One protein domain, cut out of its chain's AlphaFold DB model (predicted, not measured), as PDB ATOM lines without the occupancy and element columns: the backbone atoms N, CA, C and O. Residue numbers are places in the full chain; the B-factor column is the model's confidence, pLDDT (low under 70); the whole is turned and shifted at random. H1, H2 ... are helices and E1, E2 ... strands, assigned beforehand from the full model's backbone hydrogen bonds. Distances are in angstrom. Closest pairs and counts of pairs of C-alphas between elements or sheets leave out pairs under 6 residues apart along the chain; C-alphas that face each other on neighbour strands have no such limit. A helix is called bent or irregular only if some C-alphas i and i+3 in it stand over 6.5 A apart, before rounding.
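What this domain is: This is residues 4 to 160 of the 164 residues of the protein "Prolyl 4-hydroxylase" of Alcaligenes xylosoxydans xylosoxydans (UniProt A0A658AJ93). Two strongly twisted sheets stand partly face to face as a sandwich with crossed strands, and one long helix, H1, runs along the side, packing with its first part on the sheet E1 E11 E3 E7 and with its last turns on E8 and E9 of the other sheet. A small two-stranded ribbon, E4 with E10, makes one far end of the body, and the short H2 is set crosswise on H1. The 157 printed residues hold two named helices and then eleven named strands, in the order H1 H2 E1 E2 E3 E4 E5 E6 E7 E8 E9 E10 E11; one sheet has the order E1 E11 E3 E7, the other is branched at E9, and neighbour strands are antiparallel. The class is mixed, helices and strands, and the whole is compact, with a radius of gyration of the C-alphas of 16.5 A and spans of 47 by 40 by 25 A.

Where its parts are: Find C-alpha 4 at (30.613, -35.799, 40.174); from there H1 runs through residues 4 to 26, 33.2 A, with a kink of 41 degrees near residue 16. It is neither bent nor irregular, but only just: C-alphas 15 and 18 are 6.5 A apart. H2 follows at residues 37 to 46, 14.3 A. Then come E1, residues 55 to 59; E2, 65 to 68; E3, 79 to 84, 17.0 A; and E4, 92 to 94, which runs on into E5, 97 to 102, 16.7 A. E6 is residues 109 to 113, and E7, 120 to 124, runs on at 77 degrees into E8, 127 to 132. Look for C-alpha 135 at (41.502, -54.962, 6.737), where E9, residues 135 to 145, begins its 32.0 A; it runs on into E10, 148 to 151. E11, residues 153 to 159, 19.7 A, ends at C-alpha 159, (39.600, -36.408, 28.394).

How they stand to each other: Begin with the sandwich, two sheets face to face, whose facing parts are 12.6 A centre to centre with best planes 17 degrees apart and strands at 41 degrees. In one sheet E1 and E7 are the edge strands: N 57 and O 155 are 2.8 A apart between E1 and E11, N 158 and O 81 2.8 A between E11 and E3, and N 121 and O 82 2.8 A between E3 and E7. In the branched sheet, pairing along E9 is staggered: E8 and E2 lie on one side of it, with N 130 and O 137 at 2.8 A and N 68 and O 143 at 2.9 A, and E5 lies on the other side, with N 100 and O 142 at 2.8 A. E5 and E6 form a hairpin, with N 99 and O 111 at 2.8 A, and E8 and E9 form another. Farther out, E4 and E10 pair through N 149 and O 93, 2.8 A. H1 is on one face of the sheet E1 E11 E3 E7, two layers of helix and sheet, at a height over the sheet of 8.9 A; its closest C-alpha pair with E3 is Ala 20 and Met 79, 7.4 A. H1 is also on the branched sheet, where the C-alphas of Trp 23 and Pro 129 of E8 are closest, 6.2 A. H1, with residues 10 to 14 alone, only just touches H2, with 3 pairs of C-alphas within 8 A, the closest Ser 10 and Leu 37 at 5.8 A; they are about perpendicular at 76 degrees. Every O i to N i+4 pair is within hydrogen-bond range in H2, and 17 of 19 are in H1.

The domain as a whole: The C-alphas farthest apart are those of Arg 30 and Asp 90, 47.4 A. The printed part has no cut, and no link is long. The mean pLDDT of the printed part of this model is 96.3, and no printed residue is under 70.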
ATOM      1  N   PRO A   4      31.416 -34.906  41.015       84.19
ATOM      2  CA  PRO A   4      30.613 -35.799  40.174       84.19
ATOM      3  C   PRO A   4      31.290 -36.146  38.841       84.19
ATOM      4  O   PRO A   4      31.233 -37.289  38.393       84.19
ATOM      5  N   LEU A   5      31.981 -35.181  38.228       87.00
ATOM      6  CA  LEU A   5      32.651 -35.381  36.944       87.00
ATOM      7  C   LEU A   5      33.894 -36.268  37.075       87.00
ATOM      8  O   LEU A   5      34.178 -37.040  36.164       87.00
ATOM      9  N   GLU A   6      34.603 -36.220  38.205       89.44
ATOM     10  CA  GLU A   6      35.746 -37.108  38.462       89.44
ATOM     11  C   GLU A   6      35.306 -38.571  38.572       89.44
ATOM     12  O   GLU A   6      35.894 -39.448  37.937       89.44
ATOM     13  N   GLN A   7      34.212 -38.831  39.294       91.44
ATOM     14  CA  GLN A   7      33.640 -40.176  39.403       91.44
ATOM     15  C   GLN A   7      33.183 -40.704  38.039       91.44
ATOM     16  O   GLN A   7      33.454 -41.855  37.690       91.44
ATOM     17  N   TRP A   8      32.535 -39.853  37.241       92.44
ATOM     18  CA  TRP A   8      32.082 -40.211  35.897       92.44
ATOM     19  C   TRP A   8      33.255 -40.462  34.951       92.44
ATOM     20  O   TRP A   8      33.226 -41.434  34.200       92.44
ATOM     21  N   ARG A   9      34.313 -39.645  35.018       95.75
ATOM     22  CA  ARG A   9      35.541 -39.824  34.232       95.75
ATOM     23  C   ARG A   9      36.169 -41.192  34.513       95.75
ATOM     24  O   ARG A   9      36.441 -41.936  33.576       95.75
ATOM     25  N   SER A  10      36.322 -41.573  35.779       96.38
ATOM     26  CA  SER A  10      36.867 -42.892  36.137       96.38
ATOM     27  C   SER A  10      35.951 -44.043  35.704       96.38
ATOM     28  O   SER A  10      36.421 -45.041  35.158       96.38
ATOM     29  N   ALA A  11      34.633 -43.910  35.887       96.19
ATOM     30  CA  ALA A  11      33.675 -44.941  35.489       96.19
ATOM     31  C   ALA A  11      33.615 -45.141  33.962       96.19
ATOM     32  O   ALA A  11      33.607 -46.280  33.490       96.19
ATOM     33  N   LEU A  12      33.608 -44.050  33.190       97.12
ATOM     34  CA  LEU A  12      33.648 -44.094  31.728       97.12
ATOM     35  C   LEU A  12      34.956 -44.705  31.235       97.12
ATOM     36  O   LEU A  12      34.918 -45.571  30.364       97.12
ATOM     37  N   TYR A  13      36.096 -44.327  31.821       98.50
ATOM     38  CA  TYR A  13      37.391 -44.894  31.457       98.50
ATOM     39  C   TYR A  13      37.386 -46.425  31.523       98.50
ATOM     40  O   TYR A  13      37.706 -47.073  30.528       98.50
ATOM     41  N   ARG A  14      36.927 -47.011  32.640       98.00
ATOM     42  CA  ARG A  14      36.862 -48.477  32.812       98.00
ATOM     43  C   ARG A  14      36.020 -49.175  31.744       98.00
ATOM     44  O   ARG A  14      36.292 -50.311  31.375       98.00
ATOM     45  N   ARG A  15      34.978 -48.515  31.230       98.00
ATOM     46  CA  ARG A  15      34.155 -49.056  30.135       98.00
ATOM     47  C   ARG A  15      34.845 -48.906  28.781       98.00
ATOM     48  O   ARG A  15      34.741 -49.787  27.934       98.00
ATOM     49  N   LEU A  16      35.554 -47.800  28.576       98.50
ATOM     50  CA  LEU A  16      36.193 -47.466  27.307       98.50
ATOM     51  C   LEU A  16      37.544 -48.155  27.109       98.50
ATOM     52  O   LEU A  16      37.921 -48.401  25.965       98.50
ATOM     53  N   VAL A  17      38.261 -48.508  28.177       98.62
ATOM     54  CA  VAL A  17      39.603 -49.104  28.092       98.62
ATOM     55  C   VAL A  17      39.609 -50.411  27.294       98.62
ATOM     56  O   VAL A  17      40.498 -50.633  26.473       98.62
ATOM     57  N   VAL A  18      38.560 -51.227  27.427       98.19
ATOM     58  CA  VAL A  18      38.394 -52.475  26.662       98.19
ATOM     59  C   VAL A  18      38.304 -52.183  25.162       98.19
ATOM     60  O   VAL A  18      38.937 -52.849  24.344       98.19
ATOM     61  N   HIS A  19      37.564 -51.139  24.784       98.25
ATOM     62  CA  HIS A  19      37.453 -50.710  23.392       98.25
ATOM     63  C   HIS A  19      38.746 -50.068  22.880       98.25
ATOM     64  O   HIS A  19      39.134 -50.329  21.744       98.25
ATOM     65  N   ALA A  20      39.443 -49.292  23.715       98.31
ATOM     66  CA  ALA A  20      40.731 -48.688  23.382       98.31
ATOM     67  C   ALA A  20      41.805 -49.756  23.120       98.31
ATOM     68  O   ALA A  20      42.522 -49.696  22.122       98.31
ATOM     69  N   ASN A  21      41.870 -50.783  23.968       98.44
ATOM     70  CA  ASN A  21      42.784 -51.906  23.788       98.44
ATOM     71  C   ASN A  21      42.430 -52.732  22.544       98.44
ATOM     72  O   ASN A  21      43.325 -53.059  21.766       98.44
ATOM     73  N   ARG A  22      41.137 -52.954  22.272       97.94
ATOM     74  CA  ARG A  22      40.690 -53.567  21.012       97.94
ATOM     75  C   ARG A  22      41.072 -52.726  19.790       97.94
ATOM     76  O   ARG A  22      41.423 -53.281  18.755       97.94
ATOM     77  N   TRP A  23      41.015 -51.397  19.871       97.88
ATOM     78  CA  TRP A  23      41.485 -50.535  18.780       97.88
ATOM     79  C   TRP A  23      42.982 -50.713  18.531       97.88
ATOM     80  O   TRP A  23      43.383 -50.824  17.374       97.88
ATOM     81  N   ASN A  24      43.790 -50.806  19.590       97.56
ATOM     82  CA  ASN A  24      45.218 -51.085  19.460       97.56
ATOM     83  C   ASN A  24      45.478 -52.460  18.832       97.56
ATOM     84  O   ASN A  24      46.346 -52.566  17.974       97.56
ATOM     85  N   GLU A  25      44.702 -53.489  19.180       97.44
ATOM     86  CA  GLU A  25      44.781 -54.809  18.536       97.44
ATOM     87  C   GLU A  25      44.479 -54.749  17.038       97.44
ATOM     88  O   GLU A  25      45.264 -55.239  16.231       97.44
ATOM     89  N   LEU A  26      43.379 -54.096  16.651       97.44
ATOM     90  CA  LEU A  26      42.986 -53.953  15.245       97.44
ATOM     91  C   LEU A  26      44.013 -53.172  14.410       97.44
ATOM     92  O   LEU A  26      44.069 -53.346  13.195       97.44
ATOM     93  N   LEU A  27      44.788 -52.293  15.048       95.88
ATOM     94  CA  LEU A  27      45.799 -51.444  14.413       95.88
ATOM     95  C   LEU A  27      47.237 -51.957  14.598       95.88
ATOM     96  O   LEU A  27      48.172 -51.216  14.290       95.88
ATOM     97  N   ASP A  28      47.410 -53.178  15.113       95.69
ATOM     98  CA  ASP A  28      48.709 -53.801  15.414       95.69
ATOM     99  C   ASP A  28      49.634 -52.919  16.283       95.69
ATOM    100  O   ASP A  28      50.854 -52.843  16.128       95.69
ATOM    101  N   VAL A  29      49.036 -52.195  17.229       95.56
ATOM    102  CA  VAL A  29      49.745 -51.406  18.237       95.56
ATOM    103  C   VAL A  29      49.954 -52.280  19.465       95.56
ATOM    104  O   VAL A  29      48.997 -52.787  20.045       95.56
ATOM    105  N   ARG A  30      51.205 -52.440  19.909       94.69
ATOM    106  CA  ARG A  30      51.543 -53.294  21.067       94.69
ATOM    107  C   ARG A  30      51.158 -52.698  22.420       94.69
ATOM    108  O   ARG A  30      50.929 -53.441  23.367       94.69
ATOM    109  N   ALA A  31      51.092 -51.373  22.526       93.88
ATOM    110  CA  ALA A  31      50.761 -50.700  23.777       93.88
ATOM    111  C   ALA A  31      49.349 -51.072  24.265       93.88
ATOM    112  O   ALA A  31      48.418 -51.229  23.468       93.88
ATOM    113  N   ARG A  32      49.181 -51.195  25.583       97.06
ATOM    114  CA  ARG A  32      47.886 -51.424  26.236       97.06
ATOM    115  C   ARG A  32      47.678 -50.417  27.357       97.06
ATOM    116  O   ARG A  32      48.603 -50.115  28.119       97.06
ATOM    117  N   TYR A  33      46.459 -49.910  27.435       98.25
ATOM    118  CA  TYR A  33      45.992 -49.034  28.496       98.25
ATOM    119  C   TYR A  33      45.700 -49.873  29.752       98.25
ATOM    120  O   TYR A  33      45.162 -50.975  29.602       98.25
ATOM    121  N   PRO A  34      46.089 -49.403  30.953       98.25
ATOM    122  CA  PRO A  34      45.794 -50.091  32.211       98.25
ATOM    123  C   PRO A  34      44.302 -49.990  32.547       98.25
ATOM    124  O   PRO A  34      43.636 -49.074  32.074       98.25
ATOM    125  N   ASP A  35      43.787 -50.894  33.376       97.69
ATOM    126  CA  ASP A  35      42.347 -50.985  33.666       97.69
ATOM    127  C   ASP A  35      41.802 -49.775  34.441       97.69
ATOM    128  O   ASP A  35      40.639 -49.395  34.277       97.69
ATOM    129  N   GLU A  36      42.656 -49.123  35.232       98.00
ATOM    130  CA  GLU A  36      42.303 -47.970  36.053       98.00
ATOM    131  C   GLU A  36      42.829 -46.655  35.469       98.00
ATOM    132  O   GLU A  36      43.952 -46.561  34.965       98.00
ATOM    133  N   LEU A  37      42.000 -45.607  35.556       97.94
ATOM    134  CA  LEU A  37      42.333 -44.285  35.018       97.94
ATOM    135  C   LEU A  37      43.564 -43.699  35.712       97.94
ATOM    136  O   LEU A  37      44.405 -43.100  35.049       97.94
ATOM    137  N   GLU A  38      43.680 -43.882  37.027       97.31
ATOM    138  CA  GLU A  38      44.784 -43.310  37.799       97.31
ATOM    139  C   GLU A  38      46.136 -43.896  37.383       97.31
ATOM    140  O   GLU A  38      47.102 -43.153  37.231       97.31
ATOM    141  N   ASP A  39      46.192 -45.195  37.081       98.25
ATOM    142  CA  ASP A  39      47.403 -45.837  36.565       98.25
ATOM    143  C   ASP A  39      47.797 -45.260  35.204       98.25
ATOM    144  O   ASP A  39      48.979 -45.070  34.901       98.25
ATOM    145  N   PHE A  40      46.809 -44.959  34.357       98.12
ATOM    146  CA  PHE A  40      47.082 -44.330  33.076       98.12
ATOM    147  C   PHE A  40      47.553 -42.884  33.250       98.12
ATOM    148  O   PHE A  40      48.536 -42.493  32.621       98.12
ATOM    149  N   LEU A  41      46.930 -42.107  34.139       97.44
ATOM    150  CA  LEU A  41      47.373 -40.750  34.469       97.44
ATOM    151  C   LEU A  41      48.766 -40.741  35.117       97.44
ATOM    152  O   LEU A  41      49.547 -39.832  34.847       97.44
ATOM    153  N   GLN A  42      49.148 -41.770  35.873       98.00
ATOM    154  CA  GLN A  42      50.524 -41.907  36.350       98.00
ATOM    155  C   GLN A  42      51.505 -42.064  35.181       98.00
ATOM    156  O   GLN A  42      52.479 -41.320  35.111       98.00
ATOM    157  N   ARG A  43      51.201 -42.918  34.193       97.62
ATOM    158  CA  ARG A  43      52.025 -43.034  32.970       97.62
ATOM    159  C   ARG A  43      52.119 -41.722  32.192       97.62
ATOM    160  O   ARG A  43      53.127 -41.468  31.541       97.62
ATOM    161  N   ASN A  44      51.065 -40.905  32.226       97.62
ATOM    162  CA  ASN A  44      51.071 -39.573  31.625       97.62
ATOM    163  C   ASN A  44      52.087 -38.679  32.345       97.62
ATOM    164  O   ASN A  44      52.972 -38.126  31.693       97.62
ATOM    165  N   ARG A  45      52.011 -38.606  33.679       97.38
ATOM    166  CA  ARG A  45      52.933 -37.822  34.512       97.38
ATOM    167  C   ARG A  45      54.385 -38.257  34.325       97.38
ATOM    168  O   ARG A  45      55.243 -37.403  34.118       97.38
ATOM    169  N   ASP A  46      54.640 -39.564  34.297       97.25
ATOM    170  CA  ASP A  46      55.974 -40.130  34.051       97.25
ATOM    171  C   ASP A  46      56.515 -39.756  32.658       97.25
ATOM    172  O   ASP A  46      57.723 -39.627  32.464       97.25
ATOM    173  N   ALA A  47      55.624 -39.536  31.687       96.44
ATOM    174  CA  ALA A  47      55.947 -39.070  30.339       96.44
ATOM    175  C   ALA A  47      55.990 -37.531  30.206       96.44
ATOM    176  O   ALA A  47      56.054 -37.017  29.088       96.44
ATOM    177  N   GLY A  48      55.930 -36.787  31.317       96.81
ATOM    178  CA  GLY A  48      55.928 -35.321  31.325       96.81
ATOM    179  C   GLY A  48      54.591 -34.684  30.931       96.81
ATOM    180  O   GLY A  48      54.535 -33.479  30.716       96.81
ATOM    181  N   GLN A  49      53.511 -35.464  30.843       97.31
ATOM    182  CA  GLN A  49      52.162 -34.961  30.589       97.31
ATOM    183  C   GLN A  49      51.441 -34.708  31.915       97.31
ATOM    184  O   GLN A  49      51.038 -35.648  32.598       97.31
ATOM    185  N   THR A  50      51.284 -33.439  32.288       95.88
ATOM    186  CA  THR A  50      50.739 -33.037  33.601       95.88
ATOM    187  C   THR A  50      49.553 -32.081  33.509       95.88
ATOM    188  O   THR A  50      48.906 -31.781  34.514       95.88
ATOM    189  N   ARG A  51      49.240 -31.587  32.308       95.62
ATOM    190  CA  ARG A  51      48.198 -30.585  32.109       95.62
ATOM    191  C   ARG A  51      46.853 -31.245  31.828       95.62
ATOM    192  O   ARG A  51      46.625 -31.773  30.739       95.62
ATOM    193  N   ALA A  52      45.934 -31.136  32.785       93.19
ATOM    194  CA  ALA A  52      44.554 -31.576  32.615       93.19
ATOM    195  C   ALA A  52      43.873 -30.870  31.427       93.19
ATOM    196  O   ALA A  52      44.001 -29.659  31.246       93.19
ATOM    197  N   GLN A  53      43.121 -31.633  30.630       93.94
ATOM    198  CA  GLN A  53      42.501 -31.140  29.387       93.94
ATOM    199  C   GLN A  53      40.975 -31.024  29.445       93.94
ATOM    200  O   GLN A  53      40.372 -30.365  28.596       93.94
ATOM    201  N   SER A  54      40.339 -31.681  30.418       95.38
ATOM    202  CA  SER A  54      38.877 -31.679  30.548       95.38
ATOM    203  C   SER A  54      38.376 -30.291  30.928       95.38
ATOM    204  O   SER A  54      38.906 -29.682  31.857       95.38
ATOM    205  N   HIS A  55      37.361 -29.796  30.228       94.88
ATOM    206  CA  HIS A  55      36.894 -28.422  30.389       94.88
ATOM    207  C   HIS A  55      35.417 -28.260  30.028       94.88
ATOM    208  O   HIS A  55      34.845 -29.040  29.266       94.88
ATOM    209  N   LEU A  56      34.813 -27.206  30.578       95.81
ATOM    210  CA  LEU A  56      33.519 -26.689  30.145       95.81
ATOM    211  C   LEU A  56      33.744 -25.589  29.109       95.81
ATOM    212  O   LEU A  56      34.658 -24.777  29.244       95.81
ATOM    213  N   SER A  57      32.888 -25.551  28.098       97.31
ATOM    214  CA  SER A  57      32.802 -24.456  27.139       97.31
ATOM    215  C   SER A  57      31.495 -23.710  27.355       97.31
ATOM    216  O   SER A  57      30.442 -24.324  27.519       97.31
ATOM    217  N   ARG A  58      31.570 -22.382  27.349       98.38
ATOM    218  CA  ARG A  58      30.424 -21.486  27.234       98.38
ATOM    219  C   ARG A  58      30.680 -20.621  26.010       98.38
ATOM    220  O   ARG A  58      31.691 -19.931  25.981       98.38
ATOM    221  N   LEU A  59      29.809 -20.726  25.018       98.69
ATOM    222  CA  LEU A  59      29.912 -20.009  23.750       98.69
ATOM    223  C   LEU A  59      28.664 -19.143  23.599       98.69
ATOM    224  O   LEU A  59      27.549 -19.674  23.612       98.69
ATOM    225  N   ASP A  60      28.855 -17.836  23.488       98.62
ATOM    226  CA  ASP A  60      27.787 -16.874  23.237       98.62
ATOM    227  C   ASP A  60      27.658 -16.610  21.722       98.62
ATOM    228  O   ASP A  60      28.285 -17.272  20.894       98.62
ATOM    229  N   VAL A  61      26.779 -15.692  21.323       98.62
ATOM    230  CA  VAL A  61      26.530 -15.375  19.907       98.62
ATOM    231  C   VAL A  61      27.828 -14.964  19.192       98.62
ATOM    232  O   VAL A  61      28.606 -14.182  19.721       98.62
ATOM    233  N   GLU A  62      28.024 -15.473  17.972       98.38
ATOM    234  CA  GLU A  62      29.238 -15.392  17.142       98.38
ATOM    235  C   GLU A  62      30.443 -16.237  17.604       98.38
ATOM    236  O   GLU A  62      31.343 -16.475  16.791       98.38
ATOM    237  N   ASP A  63      30.443 -16.786  18.823       98.69
ATOM    238  CA  ASP A  63      31.498 -17.704  19.259       98.69
ATOM    239  C   ASP A  63      31.426 -19.047  18.522       98.69
ATOM    240  O   ASP A  63      30.369 -19.515  18.079       98.69
ATOM    241  N   TYR A  64      32.583 -19.701  18.414       98.69
ATOM    242  CA  TYR A  64      32.735 -21.031  17.835       98.69
ATOM    243  C   TYR A  64      33.998 -21.713  18.370       98.69
ATOM    244  O   TYR A  64      34.894 -21.068  18.916       98.69
ATOM    245  N   ILE A  65      34.099 -23.027  18.165       98.50
ATOM    246  CA  ILE A  65      35.344 -23.770  18.383       98.50
ATOM    247  C   ILE A  65      35.825 -24.270  17.029       98.50
ATOM    248  O   ILE A  65      35.159 -25.078  16.382       98.50
ATOM    249  N   ALA A  66      36.989 -23.782  16.598       98.00
ATOM    250  CA  ALA A  66      37.595 -24.173  15.334       98.00
ATOM    251  C   ALA A  66      37.877 -25.684  15.269       98.00
ATOM    252  O   ALA A  66      38.032 -26.363  16.287       98.00
ATOM    253  N   LEU A  67      37.980 -26.205  14.045       97.69
ATOM    254  CA  LEU A  67      38.264 -27.613  13.801       97.69
ATOM    255  C   LEU A  67      39.628 -28.016  14.378       97.69
ATOM    256  O   LEU A  67      40.670 -27.542  13.924       97.69
ATOM    257  N   HIS A  68      39.622 -28.923  15.349       97.00
ATOM    258  CA  HIS A  68      40.804 -29.312  16.108       97.00
ATOM    259  C   HIS A  68      40.743 -30.780  16.555       97.00
ATOM    260  O   HIS A  68      39.793 -31.505  16.276       97.00
ATOM    261  N   GLN A  69      41.811 -31.222  17.213       95.81
ATOM    262  CA  GLN A  69      41.926 -32.506  17.905       95.81
ATOM    263  C   GLN A  69      42.959 -32.333  19.030       95.81
ATOM    264  O   GLN A  69      43.864 -31.504  18.901       95.81
ATOM    265  N   ARG A  70      42.849 -33.089  20.126       92.62
ATOM    266  CA  ARG A  70      43.741 -32.969  21.299       92.62
ATOM    267  C   ARG A  70      44.521 -34.259  21.555       92.62
ATOM    268  O   ARG A  70      44.381 -34.919  22.582       92.62
ATOM    269  N   ASN A  71      45.350 -34.622  20.580       89.25
ATOM    270  CA  ASN A  71      46.151 -35.848  20.576       89.25
ATOM    271  C   ASN A  71      47.666 -35.591  20.676       89.25
ATOM    272  O   ASN A  71      48.462 -36.394  20.198       89.25
ATOM    273  N   THR A  72      48.076 -34.466  21.261       84.69
ATOM    274  CA  THR A  72      49.492 -34.153  21.490       84.69
ATOM    275  C   THR A  72      50.008 -34.869  22.733       84.69
ATOM    276  O   THR A  72      49.411 -34.725  23.798       84.69
ATOM    277  N   GLY A  73      51.133 -35.575  22.610       87.38
ATOM    278  CA  GLY A  73      51.776 -36.285  23.717       87.38
ATOM    279  C   GLY A  73      52.152 -37.727  23.363       87.38
ATOM    280  O   GLY A  73      51.736 -38.250  22.330       87.38
ATOM    281  N   GLY A  74      52.966 -38.364  24.208       89.44
ATOM    282  CA  GLY A  74      53.359 -39.769  24.067       89.44
ATOM    283  C   GLY A  74      52.340 -40.773  24.625       89.44
ATOM    284  O   GLY A  74      52.338 -41.926  24.201       89.44
ATOM    285  N   GLN A  75      51.463 -40.357  25.547       95.00
ATOM    286  CA  GLN A  75      50.450 -41.206  26.191       95.00
ATOM    287  C   GLN A  75      49.051 -40.627  25.954       95.00
ATOM    288  O   GLN A  75      48.502 -39.921  26.795       95.00
ATOM    289  N   VAL A  76      48.470 -40.905  24.787       96.50
ATOM    290  CA  VAL A  76      47.146 -40.397  24.391       96.50
ATOM    291  C   VAL A  76      46.104 -41.504  24.508       96.50
ATOM    292  O   VAL A  76      46.295 -42.596  23.965       96.50
ATOM    293  N   PHE A  77      44.984 -41.228  25.180       97.94
ATOM    294  CA  PHE A  77      43.824 -42.119  25.135       97.94
ATOM    295  C   PHE A  77      43.045 -41.873  23.834       97.94
ATOM    296  O   PHE A  77      42.812 -40.715  23.470       97.94
ATOM    297  N   PRO A  78      42.621 -42.920  23.103       97.75
ATOM    298  CA  PRO A  78      42.157 -42.762  21.729       97.75
ATOM    299  C   PRO A  78      40.716 -42.252  21.646       97.75
ATOM    300  O   PRO A  78      40.234 -41.980  20.550       97.75
ATOM    301  N   MET A  79      40.029 -42.117  22.781       98.31
ATOM    302  CA  MET A  79      38.647 -41.658  22.873       98.31
ATOM    303  C   MET A  79      38.504 -40.509  23.874       98.31
ATOM    304  O   MET A  79      39.280 -40.387  24.817       98.31
ATOM    305  N   GLN A  80      37.476 -39.693  23.695       97.69
ATOM    306  CA  GLN A  80      37.058 -38.648  24.629       97.69
ATOM    307  C   GLN A  80      35.528 -38.598  24.658       97.69
ATOM    308  O   GLN A  80      34.873 -39.067  23.720       97.69
ATOM    309  N   ALA A  81      34.961 -38.043  25.725       97.88
ATOM    310  CA  ALA A  81      33.524 -37.826  25.823       97.88
ATOM    311  C   ALA A  81      33.200 -36.344  25.629       97.88
ATOM    312  O   ALA A  81      33.848 -35.481  26.219       97.88
ATOM    313  N   VAL A  82      32.177 -36.061  24.831       97.75
ATOM    314  CA  VAL A  82      31.635 -34.716  24.632       97.75
ATOM    315  C   VAL A  82      30.174 -34.710  25.052       97.75
ATOM    316  O   VAL A  82      29.442 -35.639  24.716       97.75
ATOM    317  N   ALA A  83      29.746 -33.694  25.793       97.38
ATOM    318  CA  ALA A  83      28.367 -33.567  26.247       97.38
ATOM    319  C   ALA A  83      27.818 -32.166  25.992       97.38
ATOM    320  O   ALA A  83      28.562 -31.177  26.020       97.38
ATOM    321  N   LEU A  84      26.508 -32.085  25.768       98.31
ATOM    322  CA  LEU A  84      25.796 -30.822  25.624       98.31
ATOM    323  C   LEU A  84      24.970 -30.537  26.884       98.31
ATOM    324  O   LEU A  84      24.199 -31.374  27.339       98.31
ATOM    325  N   LEU A  85      25.138 -29.341  27.445       97.12
ATOM    326  CA  LEU A  85      24.546 -28.912  28.718       97.12
ATOM    327  C   LEU A  85      23.614 -27.699  28.551       97.12
ATOM    328  O   LEU A  85      23.313 -27.004  29.517       97.12
ATOM    329  N   SER A  86      23.173 -27.427  27.327       97.25
ATOM    330  CA  SER A  86      22.175 -26.406  26.993       97.25
ATOM    331  C   SER A  86      21.190 -26.970  25.970       97.25
ATOM    332  O   SER A  86      21.600 -27.750  25.116       97.25
ATOM    333  N   GLU A  87      19.924 -26.569  26.032       97.44
ATOM    334  CA  GLU A  87      18.871 -27.044  25.122       97.44
ATOM    335  C   GLU A  87      19.027 -26.435  23.713       97.44
ATOM    336  O   GLU A  87      19.007 -25.204  23.583       97.44
ATOM    337  N   PRO A  88      19.195 -27.236  22.644       96.94
ATOM    338  CA  PRO A  88      19.120 -26.734  21.274       96.94
ATOM    339  C   PRO A  88      17.743 -26.135  20.955       96.94
ATOM    340  O   PRO A  88      16.714 -26.599  21.429       96.94
ATOM    341  N   GLY A  89      17.703 -25.116  20.101       95.25
ATOM    342  CA  GLY A  89      16.473 -24.421  19.711       95.25
ATOM    343  C   GLY A  89      16.101 -23.303  20.684       95.25
ATOM    344  O   GLY A  89      16.119 -22.132  20.285       95.25
ATOM    345  N   ASP A  90      15.821 -23.661  21.939       93.94
ATOM    346  CA  ASP A  90      15.386 -22.719  22.980       93.94
ATOM    347  C   ASP A  90      16.570 -22.018  23.658       93.94
ATOM    348  O   ASP A  90      16.587 -20.789  23.773       93.94
ATOM    349  N   GLY A  91      17.588 -22.781  24.067       94.75
ATOM    350  CA  GLY A  91      18.795 -22.257  24.712       94.75
ATOM    351  C   GLY A  91      19.800 -21.659  23.725       94.75
ATOM    352  O   GLY A  91      20.457 -20.665  24.043       94.75
ATOM    353  N   PHE A  92      19.909 -22.230  22.520       98.25
ATOM    354  CA  PHE A  92      20.761 -21.705  21.449       98.25
ATOM    355  C   PHE A  92      20.337 -22.157  20.038       98.25
ATOM    356  O   PHE A  92      19.681 -23.179  19.865       98.25
ATOM    357  N   GLN A  93      20.759 -21.421  19.003       98.06
ATOM    358  CA  GLN A  93      20.690 -21.841  17.590       98.06
ATOM    359  C   GLN A  93      22.074 -21.748  16.939       98.06
ATOM    360  O   GLN A  93      22.860 -20.875  17.303       98.06
ATOM    361  N   GLY A  94      22.377 -22.594  15.948       97.62
ATOM    362  CA  GLY A  94      23.768 -22.813  15.520       97.62
ATOM    363  C   GLY A  94      24.490 -23.713  16.521       97.62
ATOM    364  O   GLY A  94      23.843 -24.536  17.161       97.62
ATOM    365  N   GLY A  95      25.802 -23.551  16.702       97.94
ATOM    366  CA  GLY A  95      26.538 -24.263  17.756       97.94
ATOM    367  C   GLY A  95      26.551 -25.791  17.604       97.94
ATOM    368  O   GLY A  95      26.714 -26.514  18.590       97.94
ATOM    369  N   GLU A  96      26.333 -26.300  16.393       97.88
ATOM    370  CA  GLU A  96      26.295 -27.729  16.118       97.88
ATOM    371  C   GLU A  96      27.663 -28.371  16.400       97.88
ATOM    372  O   GLU A  96      28.714 -27.796  16.098       97.88
ATOM    373  N   PHE A  97      27.662 -29.584  16.961       98.25
ATOM    374  CA  PHE A  97      28.886 -30.367  17.110       98.25
ATOM    375  C   PHE A  97      29.233 -31.017  15.769       98.25
ATOM    376  O   PHE A  97      28.527 -31.909  15.288       98.25
ATOM    377  N   VAL A  98      30.316 -30.552  15.153       98.00
ATOM    378  CA  VAL A  98      30.734 -30.962  13.812       98.00
ATOM    379  C   VAL A  98      32.001 -31.792  13.915       98.00
ATOM    380  O   VAL A  98      32.906 -31.478  14.681       98.00
ATOM    381  N   MET A  99      32.099 -32.838  13.104       98.06
ATOM    382  CA  MET A  99      33.318 -33.614  12.933       98.06
ATOM    383  C   MET A  99      33.685 -33.719  11.459       98.06
ATOM    384  O   MET A  99      32.844 -33.631  10.564       98.06
ATOM    385  N   THR A 100      34.965 -33.952  11.207       97.69
ATOM    386  CA  THR A 100      35.467 -34.315   9.886       97.69
ATOM    387  C   THR A 100      36.236 -35.612   9.998       97.69
ATOM    388  O   THR A 100      37.114 -35.735  10.848       97.69
ATOM    389  N   GLU A 101      35.910 -36.573   9.142       97.12
ATOM    390  CA  GLU A 101      36.679 -37.800   8.991       97.12
ATOM    391  C   GLU A 101      37.541 -37.696   7.736       97.12
ATOM    392  O   GLU A 101      37.041 -37.687   6.608       97.12
ATOM    393  N   GLN A 102      38.852 -37.646   7.936       96.00
ATOM    394  CA  GLN A 102      39.831 -37.689   6.872       96.00
ATOM    395  C   GLN A 102      40.259 -39.134   6.630       96.00
ATOM    396  O   GLN A 102      40.834 -39.803   7.496       96.00
ATOM    397  N   ARG A 103      40.006 -39.610   5.409       92.50
ATOM    398  CA  ARG A 103      40.442 -40.927   4.944       92.50
ATOM    399  C   ARG A 103      41.591 -40.749   3.947       92.50
ATOM    400  O   ARG A 103      41.518 -39.839   3.119       92.50
ATOM    401  N   PRO A 104      42.641 -41.588   3.987       88.38
ATOM    402  CA  PRO A 104      43.773 -41.456   3.076       88.38
ATOM    403  C   PRO A 104      43.323 -41.406   1.611       88.38
ATOM    404  O   PRO A 104      42.561 -42.265   1.168       88.38
ATOM    405  N   ARG A 105      43.817 -40.408   0.865       88.38
ATOM    406  CA  ARG A 105      43.549 -40.205  -0.575       88.38
ATOM    407  C   ARG A 105      42.070 -39.982  -0.936       88.38
ATOM    408  O   ARG A 105      41.692 -40.167  -2.088       88.38
ATOM    409  N   MET A 106      41.237 -39.579   0.023       89.44
ATOM    410  CA  MET A 106      39.837 -39.215  -0.203       89.44
ATOM    411  C   MET A 106      39.527 -37.834   0.376       89.44
ATOM    412  O   MET A 106      40.198 -37.374   1.298       89.44
ATOM    413  N   GLN A 107      38.477 -37.197  -0.144       92.81
ATOM    414  CA  GLN A 107      37.913 -35.989   0.457       92.81
ATOM    415  C   GLN A 107      37.418 -36.275   1.881       92.81
ATOM    416  O   GLN A 107      36.887 -37.359   2.163       92.81
ATOM    417  N   SER A 108      37.591 -35.296   2.770       94.12
ATOM    418  CA  SER A 108      37.095 -35.375   4.144       94.12
ATOM    419  C   SER A 108      35.573 -35.485   4.155       94.12
ATOM    420  O   SER A 108      34.884 -34.800   3.399       94.12
ATOM    421  N   ARG A 109      35.038 -36.340   5.026       95.19
ATOM    422  CA  ARG A 109      33.590 -36.481   5.208       95.19
ATOM    423  C   ARG A 109      33.139 -35.606   6.375       95.19
ATOM    424  O   ARG A 109      33.618 -35.843   7.486       95.19
ATOM    425  N   PRO A 110      32.246 -34.628   6.160       96.38
ATOM    426  CA  PRO A 110      31.632 -33.903   7.259       96.38
ATOM    427  C   PRO A 110      30.618 -34.800   7.976       96.38
ATOM    428  O   PRO A 110      29.944 -35.626   7.362       96.38
ATOM    429  N   LEU A 111      30.524 -34.621   9.286       96.62
ATOM    430  CA  LEU A 111      29.603 -35.302  10.186       96.62
ATOM    431  C   LEU A 111      29.048 -34.249  11.145       96.62
ATOM    432  O   LEU A 111      29.795 -33.394  11.615       96.62
ATOM    433  N   VAL A 112      27.761 -34.325  11.463       96.88
ATOM    434  CA  VAL A 112      27.140 -33.499  12.503       96.88
ATOM    435  C   VAL A 112      26.516 -34.447  13.513       96.88
ATOM    436  O   VAL A 112      25.733 -35.314  13.125       96.88
ATOM    437  N   ALA A 113      26.893 -34.320  14.784       95.69
ATOM    438  CA  ALA A 113      26.268 -35.078  15.862       95.69
ATOM    439  C   ALA A 113      25.081 -34.263  16.406       95.69
ATOM    440  O   ALA A 113      25.307 -33.171  16.936       95.69
ATOM    441  N   PRO A 114      23.833 -34.747  16.273       95.00
ATOM    442  CA  PRO A 114      22.644 -34.016  16.700       95.00
ATOM    443  C   PRO A 114      22.424 -34.176  18.213       95.00
ATOM    444  O   PRO A 114      21.461 -34.801  18.636       95.00
ATOM    445  N   LEU A 115      23.359 -33.666  19.019       97.56
ATOM    446  CA  LEU A 115      23.284 -33.751  20.479       97.56
ATOM    447  C   LEU A 115      22.123 -32.900  21.009       97.56
ATOM    448  O   LEU A 115      22.052 -31.707  20.706       97.56
ATOM    449  N   GLY A 116      21.257 -33.508  21.816       97.62
ATOM    450  CA  GLY A 116      20.277 -32.839  22.668       97.62
ATOM    451  C   GLY A 116      20.837 -32.490  24.048       97.62
ATOM    452  O   GLY A 116      21.984 -32.808  24.378       97.62
ATOM    453  N   PHE A 117      20.037 -31.814  24.874       97.50
ATOM    454  CA  PHE A 117      20.422 -31.527  26.255       97.50
ATOM    455  C   PHE A 117      20.665 -32.820  27.046       97.50
ATOM    456  O   PHE A 117      19.816 -33.708  27.093       97.50
ATOM    457  N   GLY A 118      21.827 -32.915  27.692       95.56
ATOM    458  CA  GLY A 118      22.227 -34.077  28.481       95.56
ATOM    459  C   GLY A 118      22.812 -35.232  27.664       95.56
ATOM    460  O   GLY A 118      23.343 -36.169  28.264       95.56
ATOM    461  N   ASP A 119      22.785 -35.164  26.330       97.69
ATOM    462  CA  ASP A 119      23.410 -36.186  25.496       97.69
ATOM    463  C   ASP A 119      24.930 -36.185  25.660       97.69
ATOM    464  O   ASP A 119      25.579 -35.138  25.771       97.69
ATOM    465  N   VAL A 120      25.501 -37.389  25.599       97.06
ATOM    466  CA  VAL A 120      26.944 -37.631  25.613       97.06
ATOM    467  C   VAL A 120      27.324 -38.452  24.386       97.06
ATOM    468  O   VAL A 120      26.788 -39.537  24.168       97.06
ATOM    469  N   ALA A 121      28.298 -37.977  23.615       97.50
ATOM    470  CA  ALA A 121      28.929 -38.750  22.552       97.50
ATOM    471  C   ALA A 121      30.350 -39.159  22.944       97.50
ATOM    472  O   ALA A 121      31.134 -38.359  23.452       97.50
ATOM    473  N   ILE A 122      30.696 -40.413  22.650       97.88
ATOM    474  CA  ILE A 122      32.077 -40.893  22.684       97.88
ATOM    475  C   ILE A 122      32.652 -40.766  21.280       97.88
ATOM    476  O   ILE A 122      32.143 -41.371  20.335       97.88
ATOM    477  N   ILE A 123      33.717 -39.985  21.147       97.62
ATOM    478  CA  ILE A 123      34.385 -39.739  19.870       97.62
ATOM    479  C   ILE A 123      35.851 -40.151  19.950       97.62
ATOM    480  O   ILE A 123      36.415 -40.285  21.035       97.62
ATOM    481  N   ALA A 124      36.486 -40.326  18.793       97.56
ATOM    482  CA  ALA A 124      37.931 -40.490  18.742       97.56
ATOM    483  C   ALA A 124      38.631 -39.172  19.118       97.56
ATOM    484  O   ALA A 124      38.223 -38.099  18.679       97.56
ATOM    485  N   THR A 125      39.718 -39.251  19.885       97.12
ATOM    486  CA  THR A 125      40.581 -38.097  20.202       97.12
ATOM    487  C   THR A 125      41.330 -37.586  18.966       97.12
ATOM    488  O   THR A 125      41.711 -36.420  18.903       97.12
ATOM    489  N   GLY A 126      41.544 -38.464  17.986       96.06
ATOM    490  CA  GLY A 126      42.143 -38.152  16.693       96.06
ATOM    491  C   GLY A 126      41.992 -39.343  15.759       96.06
ATOM    492  O   GLY A 126      41.082 -39.395  14.940       96.06
ATOM    493  N   GLU A 127      42.834 -40.360  15.914       94.88
ATOM    494  CA  GLU A 127      42.780 -41.541  15.053       94.88
ATOM    495  C   GLU A 127      41.816 -42.612  15.574       94.88
ATOM    496  O   GLU A 127      41.695 -42.831  16.780       94.88
ATOM    497  N   ARG A 128      41.173 -43.336  14.652       95.94
ATOM    498  CA  ARG A 128      40.406 -44.553  14.959       95.94
ATOM    499  C   ARG A 128      40.629 -45.644  13.910       95.94
ATOM    500  O   ARG A 128      40.934 -45.319  12.756       95.94
ATOM    501  N   PRO A 129      40.410 -46.924  14.255       97.25
ATOM    502  CA  PRO A 129      40.353 -47.990  13.269       97.25
ATOM    503  C   PRO A 129      39.142 -47.822  12.345       97.25
ATOM    504  O   PRO A 129      38.022 -47.524  12.774       97.25
ATOM    505  N   PHE A 130      39.369 -48.065  11.060       95.75
ATOM    506  CA  PHE A 130      38.358 -48.130  10.016       95.75
ATOM    507  C   PHE A 130      38.515 -49.437   9.244       95.75
ATOM    508  O   PHE A 130      39.616 -49.772   8.812       95.75
ATOM    509  N   HIS A 131      37.417 -50.167   9.057       95.31
ATOM    510  CA  HIS A 131      37.417 -51.424   8.313       95.31
ATOM    511  C   HIS A 131      37.313 -51.153   6.806       95.31
ATOM    512  O   HIS A 131      36.266 -50.736   6.312       95.31
ATOM    513  N   GLY A 132      38.416 -51.354   6.084       91.81
ATOM    514  CA  GLY A 132      38.468 -51.293   4.625       91.81
ATOM    515  C   GLY A 132      38.429 -52.678   3.979       91.81
ATOM    516  O   GLY A 132      38.379 -53.702   4.650       91.81
ATOM    517  N   SER A 133      38.531 -52.721   2.650       91.69
ATOM    518  CA  SER A 133      38.542 -53.979   1.884       91.69
ATOM    519  C   SER A 133      39.770 -54.865   2.135       91.69
ATOM    520  O   SER A 133      39.717 -56.058   1.862       91.69
ATOM    521  N   LYS A 134      40.873 -54.294   2.641       91.50
ATOM    522  CA  LYS A 134      42.137 -54.995   2.943       91.50
ATOM    523  C   LYS A 134      42.410 -55.132   4.447       91.50
ATOM    524  O   LYS A 134      43.551 -55.350   4.839       91.50
ATOM    525  N   GLY A 135      41.384 -54.963   5.281       94.44
ATOM    526  CA  GLY A 135      41.502 -54.962   6.737       94.44
ATOM    527  C   GLY A 135      41.425 -53.563   7.346       94.44
ATOM    528  O   GLY A 135      40.952 -52.608   6.719       94.44
ATOM    529  N   TYR A 136      41.850 -53.457   8.602       96.44
ATOM    530  CA  TYR A 136      41.752 -52.223   9.373       96.44
ATOM    531  C   TYR A 136      42.898 -51.256   9.062       96.44
ATOM    532  O   TYR A 136      44.055 -51.646   8.955       96.44
ATOM    533  N   TYR A 137      42.570 -49.974   8.935       94.62
ATOM    534  CA  TYR A 137      43.542 -48.890   8.806       94.62
ATOM    535  C   TYR A 137      43.098 -47.664   9.616       94.62
ATOM    536  O   TYR A 137      41.971 -47.609  10.109       94.62
ATOM    537  N   ARG A 138      43.987 -46.677   9.770       95.44
ATOM    538  CA  ARG A 138      43.712 -45.444  10.521       95.44
ATOM    539  C   ARG A 138      42.972 -44.411   9.676       95.44
ATOM    540  O   ARG A 138      43.384 -44.097   8.559       95.44
ATOM    541  N   VAL A 139      41.924 -43.830  10.244       96.38
ATOM    542  CA  VAL A 139      41.316 -42.583   9.754       96.38
ATOM    543  C   VAL A 139      41.468 -41.516  10.826       96.38
ATOM    544  O   VAL A 139      41.432 -41.840  12.012       96.38
ATOM    545  N   ASN A 140      41.648 -40.264  10.408       96.38
ATOM    546  CA  ASN A 140      41.834 -39.151  11.331       96.38
ATOM    547  C   ASN A 140      40.533 -38.365  11.489       96.38
ATOM    548  O   ASN A 140      39.895 -38.019  10.494       96.38
ATOM    549  N   LEU A 141      40.153 -38.079  12.728       96.94
ATOM    550  CA  LEU A 141      38.996 -37.278  13.081       96.94
ATOM    551  C   LEU A 141      39.450 -35.965  13.707       96.94
ATOM    552  O   LEU A 141      40.312 -35.935  14.577       96.94
ATOM    553  N   LYS A 142      38.802 -34.888  13.282       97.75
ATOM    554  CA  LYS A 142      38.817 -33.601  13.979       97.75
ATOM    555  C   LYS A 142      37.395 -33.201  14.308       97.75
ATOM    556  O   LYS A 142      36.488 -33.543  13.545       97.75
ATOM    557  N   HIS A 143      37.209 -32.438  15.372       98.12
ATOM    558  CA  HIS A 143      35.911 -31.911  15.773       98.12
ATOM    559  C   HIS A 143      35.939 -30.398  15.975       98.12
ATOM    560  O   HIS A 143      36.993 -29.776  16.095       98.12
ATOM    561  N   ALA A 144      34.759 -29.803  15.923       98.25
ATOM    562  CA  ALA A 144      34.507 -28.378  16.015       98.25
ATOM    563  C   ALA A 144      33.143 -28.152  16.669       98.25
ATOM    564  O   ALA A 144      32.288 -29.041  16.695       98.25
ATOM    565  N   VAL A 145      32.917 -26.922  17.108       98.56
ATOM    566  CA  VAL A 145      31.576 -26.410  17.378       98.56
ATOM    567  C   VAL A 145      31.345 -25.276  16.398       98.56
ATOM    568  O   VAL A 145      32.154 -24.349  16.336       98.56
ATOM    569  N   SER A 146      30.290 -25.379  15.592       98.06
ATOM    570  CA  SER A 146      29.948 -24.333  14.631       98.06
ATOM    571  C   SER A 146      29.599 -23.023  15.352       98.06
ATOM    572  O   SER A 146      29.424 -22.976  16.570       98.06
ATOM    573  N   ARG A 147      29.473 -21.941  14.585       98.56
ATOM    574  CA  ARG A 147      29.105 -20.637  15.129       98.56
ATOM    575  C   ARG A 147      27.738 -20.666  15.812       98.56
ATOM    576  O   ARG A 147      26.743 -21.083  15.209       98.56
ATOM    577  N   VAL A 148      27.679 -20.163  17.040       98.69
ATOM    578  CA  VAL A 148      26.419 -19.888  17.737       98.69
ATOM    579  C   VAL A 148      25.781 -18.649  17.112       98.69
ATOM    580  O   VAL A 148      26.399 -17.597  16.998       98.69
ATOM    581  N   ARG A 149      24.533 -18.777  16.667       98.50
ATOM    582  CA  ARG A 149      23.767 -17.718  15.988       98.50
ATOM    583  C   ARG A 149      22.768 -17.025  16.911       98.50
ATOM    584  O   ARG A 149      22.343 -15.910  16.628       98.50
ATOM    585  N   LYS A 150      22.356 -17.691  17.989       98.50
ATOM    586  CA  LYS A 150      21.444 -17.161  19.009       98.50
ATOM    587  C   LYS A 150      21.699 -17.875  20.330       98.50
ATOM    588  O   LYS A 150      21.948 -19.076  20.306       98.50
ATOM    589  N   GLY A 151      21.543 -17.163  21.446       98.31
ATOM    590  CA  GLY A 151      21.596 -17.740  22.789       98.31
ATOM    591  C   GLY A 151      23.011 -18.101  23.236       98.31
ATOM    592  O   GLY A 151      23.981 -17.524  22.746       98.31
ATOM    593  N   THR A 152      23.104 -19.052  24.166       98.62
ATOM    594  CA  THR A 152      24.367 -19.483  24.778       98.62
ATOM    595  C   THR A 152      24.436 -21.003  24.775       98.62
ATOM    596  O   THR A 152      23.569 -21.680  25.331       98.62
ATOM    597  N   ARG A 153      25.500 -21.548  24.187       98.44
ATOM    598  CA  ARG A 153      25.774 -22.983  24.192       98.44
ATOM    599  C   ARG A 153      26.716 -23.328  25.337       98.44
ATOM    600  O   ARG A 153      27.811 -22.775  25.422       98.44
ATOM    601  N   ILE A 154      26.333 -24.298  26.163       98.44
ATOM    602  CA  ILE A 154      27.191 -24.844  27.218       98.44
ATOM    603  C   ILE A 154      27.522 -26.294  26.877       98.44
ATOM    604  O   ILE A 154      26.627 -27.097  26.630       98.44
ATOM    605  N   GLY A 155      28.806 -26.640  26.849       97.81
ATOM    606  CA  GLY A 155      29.267 -27.998  26.570       97.81
ATOM    607  C   GLY A 155      30.371 -28.449  27.514       97.81
ATOM    608  O   GLY A 155      31.008 -27.637  28.180       97.81
ATOM    609  N   LEU A 156      30.617 -29.752  27.537       97.12
ATOM    610  CA  LEU A 156      31.659 -30.397  28.330       97.12
ATOM    611  C   LEU A 156      32.500 -31.295  27.423       97.12
ATOM    612  O   LEU A 156      31.942 -32.096  26.678       97.12
ATOM    613  N   GLU A 157      33.823 -31.207  27.536       97.00
ATOM    614  CA  GLU A 157      34.746 -32.200  26.984       97.00
ATOM    615  C   GLU A 157      35.498 -32.886  28.132       97.00
ATOM    616  O   GLU A 157      36.143 -32.228  28.954       97.00
ATOM    617  N   LEU A 158      35.406 -34.215  28.198       96.69
ATOM    618  CA  LEU A 158      36.103 -35.061  29.164       96.69
ATOM    619  C   LEU A 158      37.172 -35.898  28.455       96.69
ATOM    620  O   LEU A 158      36.876 -36.730  27.594       96.69
ATOM    621  N   PHE A 159      38.414 -35.709  28.889       97.00
ATOM    622  CA  PHE A 159      39.600 -36.408  28.394       97.00
ATOM    623  C   PHE A 159      40.104 -37.422  29.410       97.00
ATOM    624  O   PHE A 159      40.006 -37.198  30.615       97.00
ATOM    625  N   PHE A 160      40.733 -38.497  28.946       97.62
ATOM    626  CA  PHE A 160      41.287 -39.546  29.811       97.62
ATOM    627  C   PHE A 160      42.821 -39.544  29.876       97.62
ATOM    628  O   PHE A 160      43.401 -40.368  30.568       97.62
TER     629      PHE A 160